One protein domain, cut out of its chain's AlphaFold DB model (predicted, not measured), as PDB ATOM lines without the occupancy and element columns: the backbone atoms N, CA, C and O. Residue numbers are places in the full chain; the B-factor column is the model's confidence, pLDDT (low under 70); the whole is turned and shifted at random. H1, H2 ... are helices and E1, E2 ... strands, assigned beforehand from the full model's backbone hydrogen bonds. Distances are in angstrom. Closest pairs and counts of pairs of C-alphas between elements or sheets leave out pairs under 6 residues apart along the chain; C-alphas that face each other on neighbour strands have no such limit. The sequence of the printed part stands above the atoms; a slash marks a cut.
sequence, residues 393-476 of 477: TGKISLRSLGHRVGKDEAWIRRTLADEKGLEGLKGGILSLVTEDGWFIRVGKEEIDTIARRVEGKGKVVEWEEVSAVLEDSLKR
ATOM      1  N   THR A 393     131.866 153.145 108.634       64.31
ATOM      2  CA  THR A 393     130.607 153.822 108.948       64.31
ATOM      3  C   THR A 393     130.512 154.093 110.449       64.31
ATOM      4  O   THR A 393     130.129 153.218 111.221       64.31
ATOM      5  N   GLY A 394     130.811 155.310 110.899       78.88
ATOM      6  CA  GLY A 394     130.783 155.667 112.326       78.88
ATOM      7  C   GLY A 394     129.385 155.833 112.948       78.88
ATOM      8  O   GLY A 394     129.273 156.362 114.050       78.88
ATOM      9  N   LYS A 395     128.295 155.433 112.275       89.00
ATOM     10  CA  LYS A 395     126.917 155.557 112.789       89.00
ATOM     11  C   LYS A 395     126.064 154.342 112.416       89.00
ATOM     12  O   LYS A 395     125.896 154.041 111.237       89.00
ATOM     13  N   ILE A 396     125.445 153.697 113.407       91.81
ATOM     14  CA  ILE A 396     124.453 152.629 113.202       91.81
ATOM     15  C   ILE A 396     123.212 152.851 114.070       91.81
ATOM     16  O   ILE A 396     123.301 153.311 115.205       91.81
ATOM     17  N   SER A 397     122.030 152.520 113.550       93.94
ATOM     18  CA  SER A 397     120.811 152.514 114.366       93.94
ATOM     19  C   SER A 397     120.824 151.318 115.323       93.94
ATOM     20  O   SER A 397     121.107 150.191 114.903       93.94
ATOM     21  N   LEU A 398     120.449 151.538 116.587       94.31
ATOM     22  CA  LEU A 398     120.303 150.475 117.585       94.31
ATOM     23  C   LEU A 398     119.278 149.421 117.154       94.31
ATOM     24  O   LEU A 398     119.459 148.241 117.442       94.31
ATOM     25  N   ARG A 399     118.241 149.807 116.398       95.19
ATOM     26  CA  ARG A 399     117.267 148.862 115.834       95.19
ATOM     27  C   ARG A 399     117.926 147.906 114.840       95.19
ATOM     28  O   ARG A 399     117.709 146.698 114.903       95.19
ATOM     29  N   SER A 400     118.762 148.432 113.947       93.69
ATOM     30  CA  SER A 400     119.518 147.621 112.986       93.69
ATOM     31  C   SER A 400     120.522 146.708 113.689       93.69
ATOM     32  O   SER A 400     120.679 145.551 113.299       93.69
ATOM     33  N   LEU A 401     121.166 147.204 114.749       93.56
ATOM     34  CA  LEU A 401     122.066 146.413 115.589       93.56
ATOM     35  C   LEU A 401     121.301 145.293 116.323       93.56
ATOM     36  O   LEU A 401     121.757 144.152 116.349       93.56
ATOM     37  N   GLY A 402     120.088 145.582 116.798       93.75
ATOM     38  CA  GLY A 402     119.166 144.625 117.421       93.75
ATOM     39  C   GLY A 402     118.767 143.497 116.499       93.75
ATOM     40  O   GLY A 402     118.849 142.331 116.880       93.75
ATOM     41  N   HIS A 403     118.450 143.817 115.245       95.19
ATOM     42  CA  HIS A 403     118.161 142.800 114.239       95.19
ATOM     43  C   HIS A 403     119.358 141.889 113.938       95.19
ATOM     44  O   HIS A 403     119.154 140.697 113.720       95.19
ATOM     45  N   ARG A 404     120.597 142.404 113.963       94.12
ATOM     46  CA  ARG A 404     121.806 141.585 113.746       94.12
ATOM     47  C   ARG A 404     122.115 140.671 114.933       94.12
ATOM     48  O   ARG A 404     122.505 139.525 114.736       94.12
ATOM     49  N   VAL A 405     121.918 141.161 116.158       93.94
ATOM     50  CA  VAL A 405     122.189 140.401 117.394       93.94
ATOM     51  C   VAL A 405     121.021 139.474 117.769       93.94
ATOM     52  O   VAL A 405     121.222 138.464 118.445       93.94
ATOM     53  N   GLY A 406     119.807 139.771 117.296       94.06
ATOM     54  CA  GLY A 406     118.573 139.069 117.661       94.06
ATOM     55  C   GLY A 406     118.003 139.523 119.007       94.06
ATOM     56  O   GLY A 406     117.427 138.713 119.734       94.06
ATOM     57  N   LYS A 407     118.208 140.793 119.368       96.38
ATOM     58  CA  LYS A 407     117.764 141.397 120.631       96.38
ATOM     59  C   LYS A 407     117.066 142.728 120.388       96.38
ATOM     60  O   LYS A 407     117.177 143.328 119.322       96.38
ATOM     61  N   ASP A 408     116.308 143.159 121.380       95.50
ATOM     62  CA  ASP A 408     115.595 144.425 121.381       95.50
ATOM     63  C   ASP A 408     116.529 145.617 121.638       95.50
ATOM     64  O   ASP A 408     117.637 145.491 122.166       95.50
ATOM     65  N   GLU A 409     116.057 146.803 121.260       94.75
ATOM     66  CA  GLU A 409     116.797 148.056 121.420       94.75
ATOM     67  C   GLU A 409     117.124 148.354 122.892       94.75
ATOM     68  O   GLU A 409     118.220 148.823 123.198       94.75
ATOM     69  N   ALA A 410     116.195 148.059 123.809       94.19
ATOM     70  CA  ALA A 410     116.384 148.325 125.230       94.19
ATOM     71  C   ALA A 410     117.480 147.431 125.826       94.19
ATOM     72  O   ALA A 410     118.316 147.924 126.588       94.19
ATOM     73  N   TRP A 411     117.533 146.153 125.432       94.56
ATOM     74  CA  TRP A 411     118.631 145.261 125.807       94.56
ATOM     75  C   TRP A 411     119.982 145.760 125.300       94.56
ATOM     76  O   TRP A 411     120.941 145.772 126.068       94.56
ATOM     77  N   ILE A 412     120.071 146.218 124.047       95.00
ATOM     78  CA  ILE A 412     121.332 146.760 123.517       95.00
ATOM     79  C   ILE A 412     121.749 148.009 124.281       95.00
ATOM     80  O   ILE A 412     122.896 148.090 124.708       95.00
ATOM     81  N   ARG A 413     120.833 148.965 124.478       94.25
ATOM     82  CA  ARG A 413     121.115 150.211 125.205       94.25
ATOM     83  C   ARG A 413     121.636 149.912 126.615       94.25
ATOM     84  O   ARG A 413     122.641 150.482 127.017       94.25
ATOM     85  N   ARG A 414     121.003 148.972 127.328       93.62
ATOM     86  CA  ARG A 414     121.449 148.532 128.660       93.62
ATOM     87  C   ARG A 414     122.823 147.859 128.609       93.62
ATOM     88  O   ARG A 414     123.697 148.202 129.389       93.62
ATOM     89  N   THR A 415     123.031 146.958 127.652       93.31
ATOM     90  CA  THR A 415     124.294 146.220 127.507       93.31
ATOM     91  C   THR A 415     125.458 147.153 127.167       93.31
ATOM     92  O   THR A 415     126.546 146.978 127.698       93.31
ATOM     93  N   LEU A 416     125.238 148.164 126.322       92.00
ATOM     94  CA  LEU A 416     126.245 149.178 125.996       92.00
ATOM     95  C   LEU A 416     126.624 150.035 127.210       92.00
ATOM     96  O   LEU A 416     127.804 150.338 127.369       92.00
ATOM     97  N   ALA A 417     125.650 150.370 128.060       90.50
ATOM     98  CA  ALA A 417     125.883 151.122 129.290       90.50
ATOM     99  C   ALA A 417     126.597 150.279 130.369       90.50
ATOM    100  O   ALA A 417     127.489 150.773 131.059       90.50
ATOM    101  N   ASP A 418     126.229 148.999 130.502       89.62
ATOM    102  CA  ASP A 418     126.798 148.076 131.492       89.62
ATOM    103  C   ASP A 418     128.222 147.619 131.105       89.62
ATOM    104  O   ASP A 418     129.101 147.456 131.960       89.62
ATOM    105  N   GLU A 419     128.486 147.406 129.810       84.12
ATOM    106  CA  GLU A 419     129.798 146.993 129.312       84.12
ATOM    107  C   GLU A 419     130.797 148.156 129.320       84.12
ATOM    108  O   GLU A 419     130.895 148.958 128.387       84.12
ATOM    109  N   LYS A 420     131.638 148.186 130.359       70.88
ATOM    110  CA  LYS A 420     132.764 149.123 130.465       70.88
ATOM    111  C   LYS A 420     133.636 149.101 129.203       70.88
ATOM    112  O   LYS A 420     134.433 148.186 128.973       70.88
ATOM    113  N   GLY A 421     133.555 150.180 128.429       68.94
ATOM    114  CA  GLY A 421     134.399 150.425 127.264       68.94
ATOM    115  C   GLY A 421     133.747 150.190 125.904       68.94
ATOM    116  O   GLY A 421     134.476 150.279 124.917       68.94
ATOM    117  N   LEU A 422     132.440 149.908 125.843       74.06
ATOM    118  CA  LEU A 422     131.653 150.100 124.616       74.06
ATOM    119  C   LEU A 422     131.082 151.519 124.515       74.06
ATOM    120  O   LEU A 422     130.934 152.031 123.410       74.06
ATOM    121  N   GLU A 423     130.828 152.169 125.650       80.06
ATOM    122  CA  GLU A 423     130.463 153.582 125.738       80.06
ATOM    123  C   GLU A 423     131.614 154.405 126.346       80.06
ATOM    124  O   GLU A 423     132.322 153.950 127.252       80.06
ATOM    125  N   GLY A 424     131.832 155.614 125.820       84.44
ATOM    126  CA  GLY A 424     132.882 156.535 126.254       84.44
ATOM    127  C   GLY A 424     134.114 156.585 125.344       84.44
ATOM    128  O   GLY A 424     134.139 156.041 124.238       84.44
ATOM    129  N   LEU A 425     135.143 157.304 125.805       82.06
ATOM    130  CA  LEU A 425     136.402 157.492 125.084       82.06
ATOM    131  C   LEU A 425     137.382 156.366 125.441       82.06
ATOM    132  O   LEU A 425     137.937 156.344 126.540       82.06
ATOM    133  N   LYS A 426     137.635 155.444 124.509       81.69
ATOM    134  CA  LYS A 426     138.596 154.348 124.703       81.69
ATOM    135  C   LYS A 426     139.497 154.213 123.484       81.69
ATOM    136  O   LYS A 426     139.025 154.116 122.359       81.69
ATOM    137  N   GLY A 427     140.812 154.238 123.705       80.25
ATOM    138  CA  GLY A 427     141.794 154.118 122.619       80.25
ATOM    139  C   GLY A 427     141.736 155.257 121.591       80.25
ATOM    140  O   GLY A 427     142.087 155.047 120.438       80.25
ATOM    141  N   GLY A 428     141.265 156.446 121.989       81.81
ATOM    142  CA  GLY A 428     141.072 157.579 121.075       81.81
ATOM    143  C   GLY A 428     139.808 157.489 120.220       81.81
ATOM    144  O   GLY A 428     139.630 158.317 119.336       81.81
ATOM    145  N   ILE A 429     138.936 156.515 120.488       85.31
ATOM    146  CA  ILE A 429     137.653 156.370 119.812       85.31
ATOM    147  C   ILE A 429     136.547 156.723 120.805       85.31
ATOM    148  O   ILE A 429     136.459 156.136 121.886       85.31
ATOM    149  N   LEU A 430     135.734 157.714 120.453       87.31
ATOM    150  CA  LEU A 430     134.594 158.178 121.231       87.31
ATOM    151  C   LEU A 430     133.345 157.428 120.771       87.31
ATOM    152  O   LEU A 430     132.903 157.602 119.637       87.31
ATOM    153  N   SER A 431     132.784 156.596 121.643       90.50
ATOM    154  CA  SER A 431     131.531 155.880 121.379       90.50
ATOM    155  C   SER A 431     130.405 156.491 122.209       90.50
ATOM    156  O   SER A 431     130.555 156.662 123.419       90.50
ATOM    157  N   LEU A 432     129.300 156.848 121.559       91.00
ATOM    158  CA  LEU A 432     128.160 157.554 122.141       91.00
ATOM    159  C   LEU A 432     126.854 156.895 121.696       91.00
ATOM    160  O   LEU A 432     126.692 156.540 120.525       91.00
ATOM    161  N   VAL A 433     125.902 156.786 122.618       93.31
ATOM    162  CA  VAL A 433     124.525 156.387 122.317       93.31
ATOM    163  C   VAL A 433     123.633 157.622 122.397       93.31
ATOM    164  O   VAL A 433     123.597 158.297 123.421       93.31
ATOM    165  N   THR A 434     122.907 157.940 121.325       92.44
ATOM    166  CA  THR A 434     121.946 159.054 121.336       92.44
ATOM    167  C   THR A 434     120.581 158.619 121.871       92.44
ATOM    168  O   THR A 434     120.197 157.446 121.785       92.44
ATOM    169  N   GLU A 435     119.807 159.581 122.380       90.44
ATOM    170  CA  GLU A 435     118.425 159.353 122.826       90.44
ATOM    171  C   GLU A 435     117.552 158.788 121.694       90.44
ATOM    172  O   GLU A 435     116.814 157.828 121.913       90.44
ATOM    173  N   ASP A 436     117.763 159.266 120.462       90.69
ATOM    174  CA  ASP A 436     117.089 158.814 119.233       90.69
ATOM    175  C   ASP A 436     117.442 157.378 118.793       90.69
ATOM    176  O   ASP A 436     117.013 156.917 117.732       90.69
ATOM    177  N   GLY A 437     118.260 156.661 119.569       92.94
ATOM    178  CA  GLY A 437     118.579 155.258 119.323       92.94
ATOM    179  C   GLY A 437     119.626 155.050 118.232       92.94
ATOM    180  O   GLY A 437     119.542 154.092 117.455       92.94
ATOM    181  N   TRP A 438     120.630 155.925 118.170       93.25
ATOM    182  CA  TRP A 438     121.806 155.741 117.322       93.25
ATOM    183  C   TRP A 438     123.038 155.447 118.163       93.25
ATOM    184  O   TRP A 438     123.289 156.104 119.167       93.25
ATOM    185  N   PHE A 439     123.825 154.475 117.718       93.12
ATOM    186  CA  PHE A 439     125.172 154.244 118.206       93.12
ATOM    187  C   PHE A 439     126.147 154.926 117.249       93.12
ATOM    188  O   PHE A 439     126.176 154.616 116.052       93.12
ATOM    189  N   ILE A 440     126.898 155.891 117.769       91.75
ATOM    190  CA  ILE A 440     127.853 156.702 117.022       91.75
ATOM    191  C   ILE A 440     129.242 156.415 117.572       91.75
ATOM    192  O   ILE A 440     129.463 156.459 118.779       91.75
ATOM    193  N   ARG A 441     130.184 156.139 116.678       89.69
ATOM    194  CA  ARG A 441     131.582 155.897 116.998       89.69
ATOM    195  C   ARG A 441     132.436 156.840 116.162       89.69
ATOM    196  O   ARG A 441     132.411 156.780 114.938       89.69
ATOM    197  N   VAL A 442     133.160 157.723 116.837       89.81
ATOM    198  CA  VAL A 442     134.008 158.748 116.225       89.81
ATOM    199  C   VAL A 442     135.453 158.416 116.559       89.81
ATOM    200  O   VAL A 442     135.829 158.394 117.732       89.81
ATOM    201  N   GLY A 443     136.252 158.091 115.548       88.44
ATOM    202  CA  GLY A 443     137.668 157.818 115.730       88.44
ATOM    203  C   GLY A 443     138.475 159.092 115.976       88.44
ATOM    204  O   GLY A 443     137.989 160.225 115.910       88.44
ATOM    205  N   LYS A 444     139.755 158.890 116.293       86.81
ATOM    206  CA  LYS A 444     140.675 159.989 116.587       86.81
ATOM    207  C   LYS A 444     140.895 160.879 115.365       86.81
ATOM    208  O   LYS A 444     140.997 162.090 115.508       86.81
ATOM    209  N   GLU A 445     140.951 160.294 114.172       85.44
ATOM    210  CA  GLU A 445     141.212 161.032 112.935       85.44
ATOM    211  C   GLU A 445     140.063 161.980 112.585       85.44
ATOM    212  O   GLU A 445     140.296 163.108 112.142       85.44
ATOM    213  N   GLU A 446     138.823 161.558 112.830       84.38
ATOM    214  CA  GLU A 446     137.629 162.373 112.634       84.38
ATOM    215  C   GLU A 446     137.581 163.505 113.661       84.38
ATOM    216  O   GLU A 446     137.381 164.662 113.282       84.38
ATOM    217  N   ILE A 447     137.860 163.203 114.937       85.25
ATOM    218  CA  ILE A 447     137.977 164.221 115.992       85.25
ATOM    219  C   ILE A 447     139.075 165.232 115.638       85.25
ATOM    220  O   ILE A 447     138.828 166.435 115.688       85.25
ATOM    221  N   ASP A 448     140.253 164.775 115.209       87.69
ATOM    222  CA  ASP A 448     141.380 165.631 114.824       87.69
ATOM    223  C   ASP A 448     141.067 166.465 113.569       87.69
ATOM    224  O   ASP A 448     141.575 167.578 113.408       87.69
ATOM    225  N   THR A 449     140.244 165.947 112.656       85.94
ATOM    226  CA  THR A 449     139.789 166.673 111.460       85.94
ATOM    227  C   THR A 449     138.798 167.771 111.831       85.94
ATOM    228  O   THR A 449     138.894 168.890 111.318       85.94
ATOM    229  N   ILE A 450     137.879 167.479 112.753       84.44
ATOM    230  CA  ILE A 450     136.938 168.459 113.301       84.44
ATOM    231  C   ILE A 450     137.705 169.528 114.076       84.44
ATOM    232  O   ILE A 450     137.521 170.712 113.799       84.44
ATOM    233  N   ALA A 451     138.621 169.131 114.962       86.38
ATOM    234  CA  ALA A 451     139.457 170.038 115.743       86.38
ATOM    235  C   ALA A 451     140.252 170.989 114.837       86.38
ATOM    236  O   ALA A 451     140.123 172.204 114.967       86.38
ATOM    237  N   ARG A 452     140.960 170.463 113.824       88.00
ATOM    238  CA  ARG A 452     141.693 171.289 112.843       88.00
ATOM    239  C   ARG A 452     140.790 172.264 112.089       88.00
ATOM    240  O   ARG A 452     141.199 173.383 111.785       88.00
ATOM    241  N   ARG A 453     139.562 171.857 111.760       83.56
ATOM    242  CA  ARG A 453     138.609 172.711 111.040       83.56
ATOM    243  C   ARG A 453     138.014 173.798 111.932       83.56
ATOM    244  O   ARG A 453     137.786 174.905 111.445       83.56
ATOM    245  N   VAL A 454     137.798 173.497 113.211       85.00
ATOM    246  CA  VAL A 454     137.374 174.464 114.231       85.00
ATOM    247  C   VAL A 454     138.487 175.481 114.490       85.00
ATOM    248  O   VAL A 454     138.240 176.684 114.423       85.00
ATOM    249  N   GLU A 455     139.726 175.020 114.669       86.56
ATOM    250  CA  GLU A 455     140.903 175.878 114.859       86.56
ATOM    251  C   GLU A 455     141.158 176.786 113.647       86.56
ATOM    252  O   GLU A 455     141.364 177.990 113.802       86.56
ATOM    253  N   GLY A 456     141.068 176.243 112.427       85.12
ATOM    254  CA  GLY A 456     141.311 176.995 111.195       85.12
ATOM    255  C   GLY A 456     140.314 178.129 110.928       85.12
ATOM    256  O   GLY A 456     140.647 179.080 110.222       85.12
ATOM    257  N   LYS A 457     139.101 178.069 111.495       82.00
ATOM    258  CA  LYS A 457     138.101 179.141 111.363       82.00
ATOM    259  C   LYS A 457     138.300 180.285 112.365       82.00
ATOM    260  O   LYS A 457     137.719 181.351 112.156       82.00
ATOM    261  N   GLY A 458     139.099 180.101 113.423       74.00
ATOM    262  CA  GLY A 458     139.474 181.151 114.386       74.00
ATOM    263  C   GLY A 458     138.305 181.858 115.094       74.00
ATOM    264  O   GLY A 458     138.494 182.921 115.683       74.00
ATOM    265  N   LYS A 459     137.092 181.305 115.015       75.69
ATOM    266  CA  LYS A 459     135.856 181.838 115.600       75.69
ATOM    267  C   LYS A 459     135.160 180.737 116.385       75.69
ATOM    268  O   LYS A 459     135.348 179.562 116.084       75.69
ATOM    269  N   VAL A 460     134.341 181.134 117.359       70.12
ATOM    270  CA  VAL A 460     133.401 180.234 118.035       70.12
ATOM    271  C   VAL A 460     132.510 179.627 116.955       70.12
ATOM    272  O   VAL A 460     131.707 180.327 116.344       70.12
ATOM    273  N   VAL A 461     132.750 178.357 116.645       74.94
ATOM    274  CA  VAL A 461     131.986 177.611 115.650       74.94
ATOM    275  C   VAL A 461     130.642 177.278 116.281       74.94
ATOM    276  O   VAL A 461     130.602 176.743 117.389       74.94
ATOM    277  N   GLU A 462     129.544 177.620 115.609       83.38
ATOM    278  CA  GLU A 462     128.222 177.207 116.074       83.38
ATOM    279  C   GLU A 462     128.090 175.682 115.994       83.38
ATOM    280  O   GLU A 462     128.624 175.038 115.087       83.38
ATOM    281  N   TRP A 463     127.364 175.095 116.945       80.88
ATOM    282  CA  TRP A 463     127.171 173.645 117.030       80.88
ATOM    283  C   TRP A 463     126.612 173.035 115.740       80.88
ATOM    284  O   TRP A 463     126.961 171.903 115.404       80.88
ATOM    285  N   GLU A 464     125.819 173.793 114.980       84.88
ATOM    286  CA  GLU A 464     125.307 173.375 113.672       84.88
ATOM    287  C   GLU A 464     126.439 173.097 112.676       84.88
ATOM    288  O   GLU A 464     126.439 172.055 112.020       84.88
ATOM    289  N   GLU A 465     127.461 173.953 112.612       81.19
ATOM    290  CA  GLU A 465     128.602 173.736 111.722       81.19
ATOM    291  C   GLU A 465     129.449 172.536 112.164       81.19
ATOM    292  O   GLU A 465     129.926 171.780 111.316       81.19
ATOM    293  N   VAL A 466     129.621 172.331 113.476       81.88
ATOM    294  CA  VAL A 466     130.313 171.144 114.011       81.88
ATOM    295  C   VAL A 466     129.542 169.877 113.648       81.88
ATOM    296  O   VAL A 466     130.144 168.908 113.185       81.88
ATOM    297  N   SER A 467     128.214 169.899 113.788       82.50
ATOM    298  CA  SER A 467     127.349 168.771 113.441       82.50
ATOM    299  C   SER A 467     127.390 168.455 111.945       82.50
ATOM    300  O   SER A 467     127.546 167.294 111.581       82.50
ATOM    301  N   ALA A 468     127.371 169.470 111.076       83.50
ATOM    302  CA  ALA A 468     127.445 169.289 109.630       83.50
ATOM    303  C   ALA A 468     128.798 168.703 109.198       83.50
ATOM    304  O   ALA A 468     128.846 167.807 108.358       83.50
ATOM    305  N   VAL A 469     129.902 169.165 109.799       81.06
ATOM    306  CA  VAL A 469     131.240 168.608 109.539       81.06
ATOM    307  C   VAL A 469     131.340 167.167 110.040       81.06
ATOM    308  O   VAL A 469     131.903 166.326 109.339       81.06
ATOM    309  N   LEU A 470     130.784 166.870 111.217       82.94
ATOM    310  CA  LEU A 470     130.733 165.515 111.759       82.94
ATOM    311  C   LEU A 470     129.912 164.602 110.838       82.94
ATOM    312  O   LEU A 470     130.391 163.545 110.442       82.94
ATOM    313  N   GLU A 471     128.719 165.023 110.421       82.50
ATOM    314  CA  GLU A 471     127.897 164.274 109.471       82.50
ATOM    315  C   GLU A 471     128.609 164.038 108.138       82.50
ATOM    316  O   GLU A 471     128.561 162.928 107.617       82.50
ATOM    317  N   ASP A 472     129.287 165.048 107.595       81.88
ATOM    318  CA  ASP A 472     130.052 164.915 106.354       81.88
ATOM    319  C   ASP A 472     131.241 163.963 106.514       81.88
ATOM    320  O   ASP A 472     131.541 163.206 105.589       81.88
ATOM    321  N   SER A 473     131.912 163.962 107.672       76.56
ATOM    322  CA  SER A 473     132.970 162.984 107.964       76.56
ATOM    323  C   SER A 473     132.422 161.565 108.109       76.56
ATOM    324  O   SER A 473     133.032 160.630 107.603       76.56
ATOM    325  N   LEU A 474     131.233 161.414 108.698       74.00
ATOM    326  CA  LEU A 474     130.572 160.125 108.902       74.00
ATOM    327  C   LEU A 474     129.935 159.564 107.620       74.00
ATOM    328  O   LEU A 474     129.703 158.363 107.551       74.00
ATOM    329  N   LYS A 475     129.634 160.409 106.621       72.88
ATOM    330  CA  LYS A 475     129.080 160.022 105.305       72.88
ATOM    331  C   LYS A 475     130.149 159.649 104.270       72.88
ATOM    332  O   LYS A 475     129.799 159.155 103.202       72.88
ATOM    333  N   ARG A 476     131.425 159.969 104.516       55.81
ATOM    334  CA  ARG A 476     132.521 159.776 103.542       55.81
ATOM    335  C   ARG A 476     133.049 158.341 103.456       55.81
ATOM    336  O   ARG A 476     133.923 158.090 102.628       55.81
TER     337      ARG A 476
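What this domain is: This is residues 393 to 476 of the 477 residues of an uncharacterized protein of Orbilia oligospora (UniProt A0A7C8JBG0). A small four-stranded antiparallel sheet makes the middle of a rod, with helices at its two ends: H1 and H2, nearly at right angles, at one end, and a helical hairpin of H3 and H4 reaching away at the other. H2 covers part of one face of the sheet, H1, H3 and H4 graze it with a few residues each, and residues 455 to 460, of which 455 to 457 belong to H3, stick out at the far tip. The printed part has 84 residues, with four named helices and four named strands in the order E1 H1 H2 E2 E3 E4 H3 H4; the sheet's order is E1 E4 E3 E2, and the class is mixed, helices and strands. The whole is only just loose, close to compact, with a radius of gyration of the C-alphas of 14.5 A and spans of 46 by 22 by 20 A.

Where its parts are: Strand E1, residues 395 to 397, begins at C-alpha 395 (126.917, 155.557, 112.789). H1, residues 398 to 405, is 10.3 A long, and H2, residues 409 to 418, is 14.2 A. E2 is residues 424 to 426. E3, residues 429 to 433, is 13.4 A long, and E4, residues 438 to 442, is 12.6 A. H3, residues 444 to 457, is 20.0 A long and begins at C-alpha 444 (140.675, 159.989, 116.587). H4, residues 463 to 475, is 18.1 A long and ends at C-alpha 475 (129.080, 160.022, 105.305).

How they stand to each other: In the sheet, E1 and E4 are antiparallel neighbours, with N 396 and O 439 at 2.9 A. E2, E3 and E4 form a meander, each strand the antiparallel neighbour of the one before. The hairpin E3 and E4 has N 432 and O 440 at 2.8 A, and the hairpin E2 and E3 has N 424 and O 431 at 2.9 A. H2 is on the sheet at a height of 10.1 A, over E3 and, only just, over E4, with 3 C-alphas; it runs slantwise to the strands, at 42 degrees to E3 on the local plane. H1 only grazes the sheet with residues 398 to 401. H1 and H2 touch, about perpendicular at 87 degrees, closest at the C-alphas of Arg 399 and Glu 409, 5.7 A. H3 and H4, a helical hairpin, touch at a steep tilt of 41 degrees, opposite ways, closest at the C-alphas of Glu 446 and Ser 473, 6.6 A. H3 only grazes the sheet with residues 444 to 447, and H4 with 470 to 475. H1 and H2 are apart from H3 and H4. In H1, H2, H3 and H4 every O i to N i+4 pair is within hydrogen-bond range.

The domain as a whole: The two C-alphas farthest apart, those of Gly 406 and Gly 458, are 47.1 A apart, while those of Thr 393 and Arg 476, the first and last printed, are 8.3 A apart. The printed part has no cut, and the links between the named elements are tight. The mean pLDDT of the printed part is 85.9; residues 393, 421 and 476 are under 70.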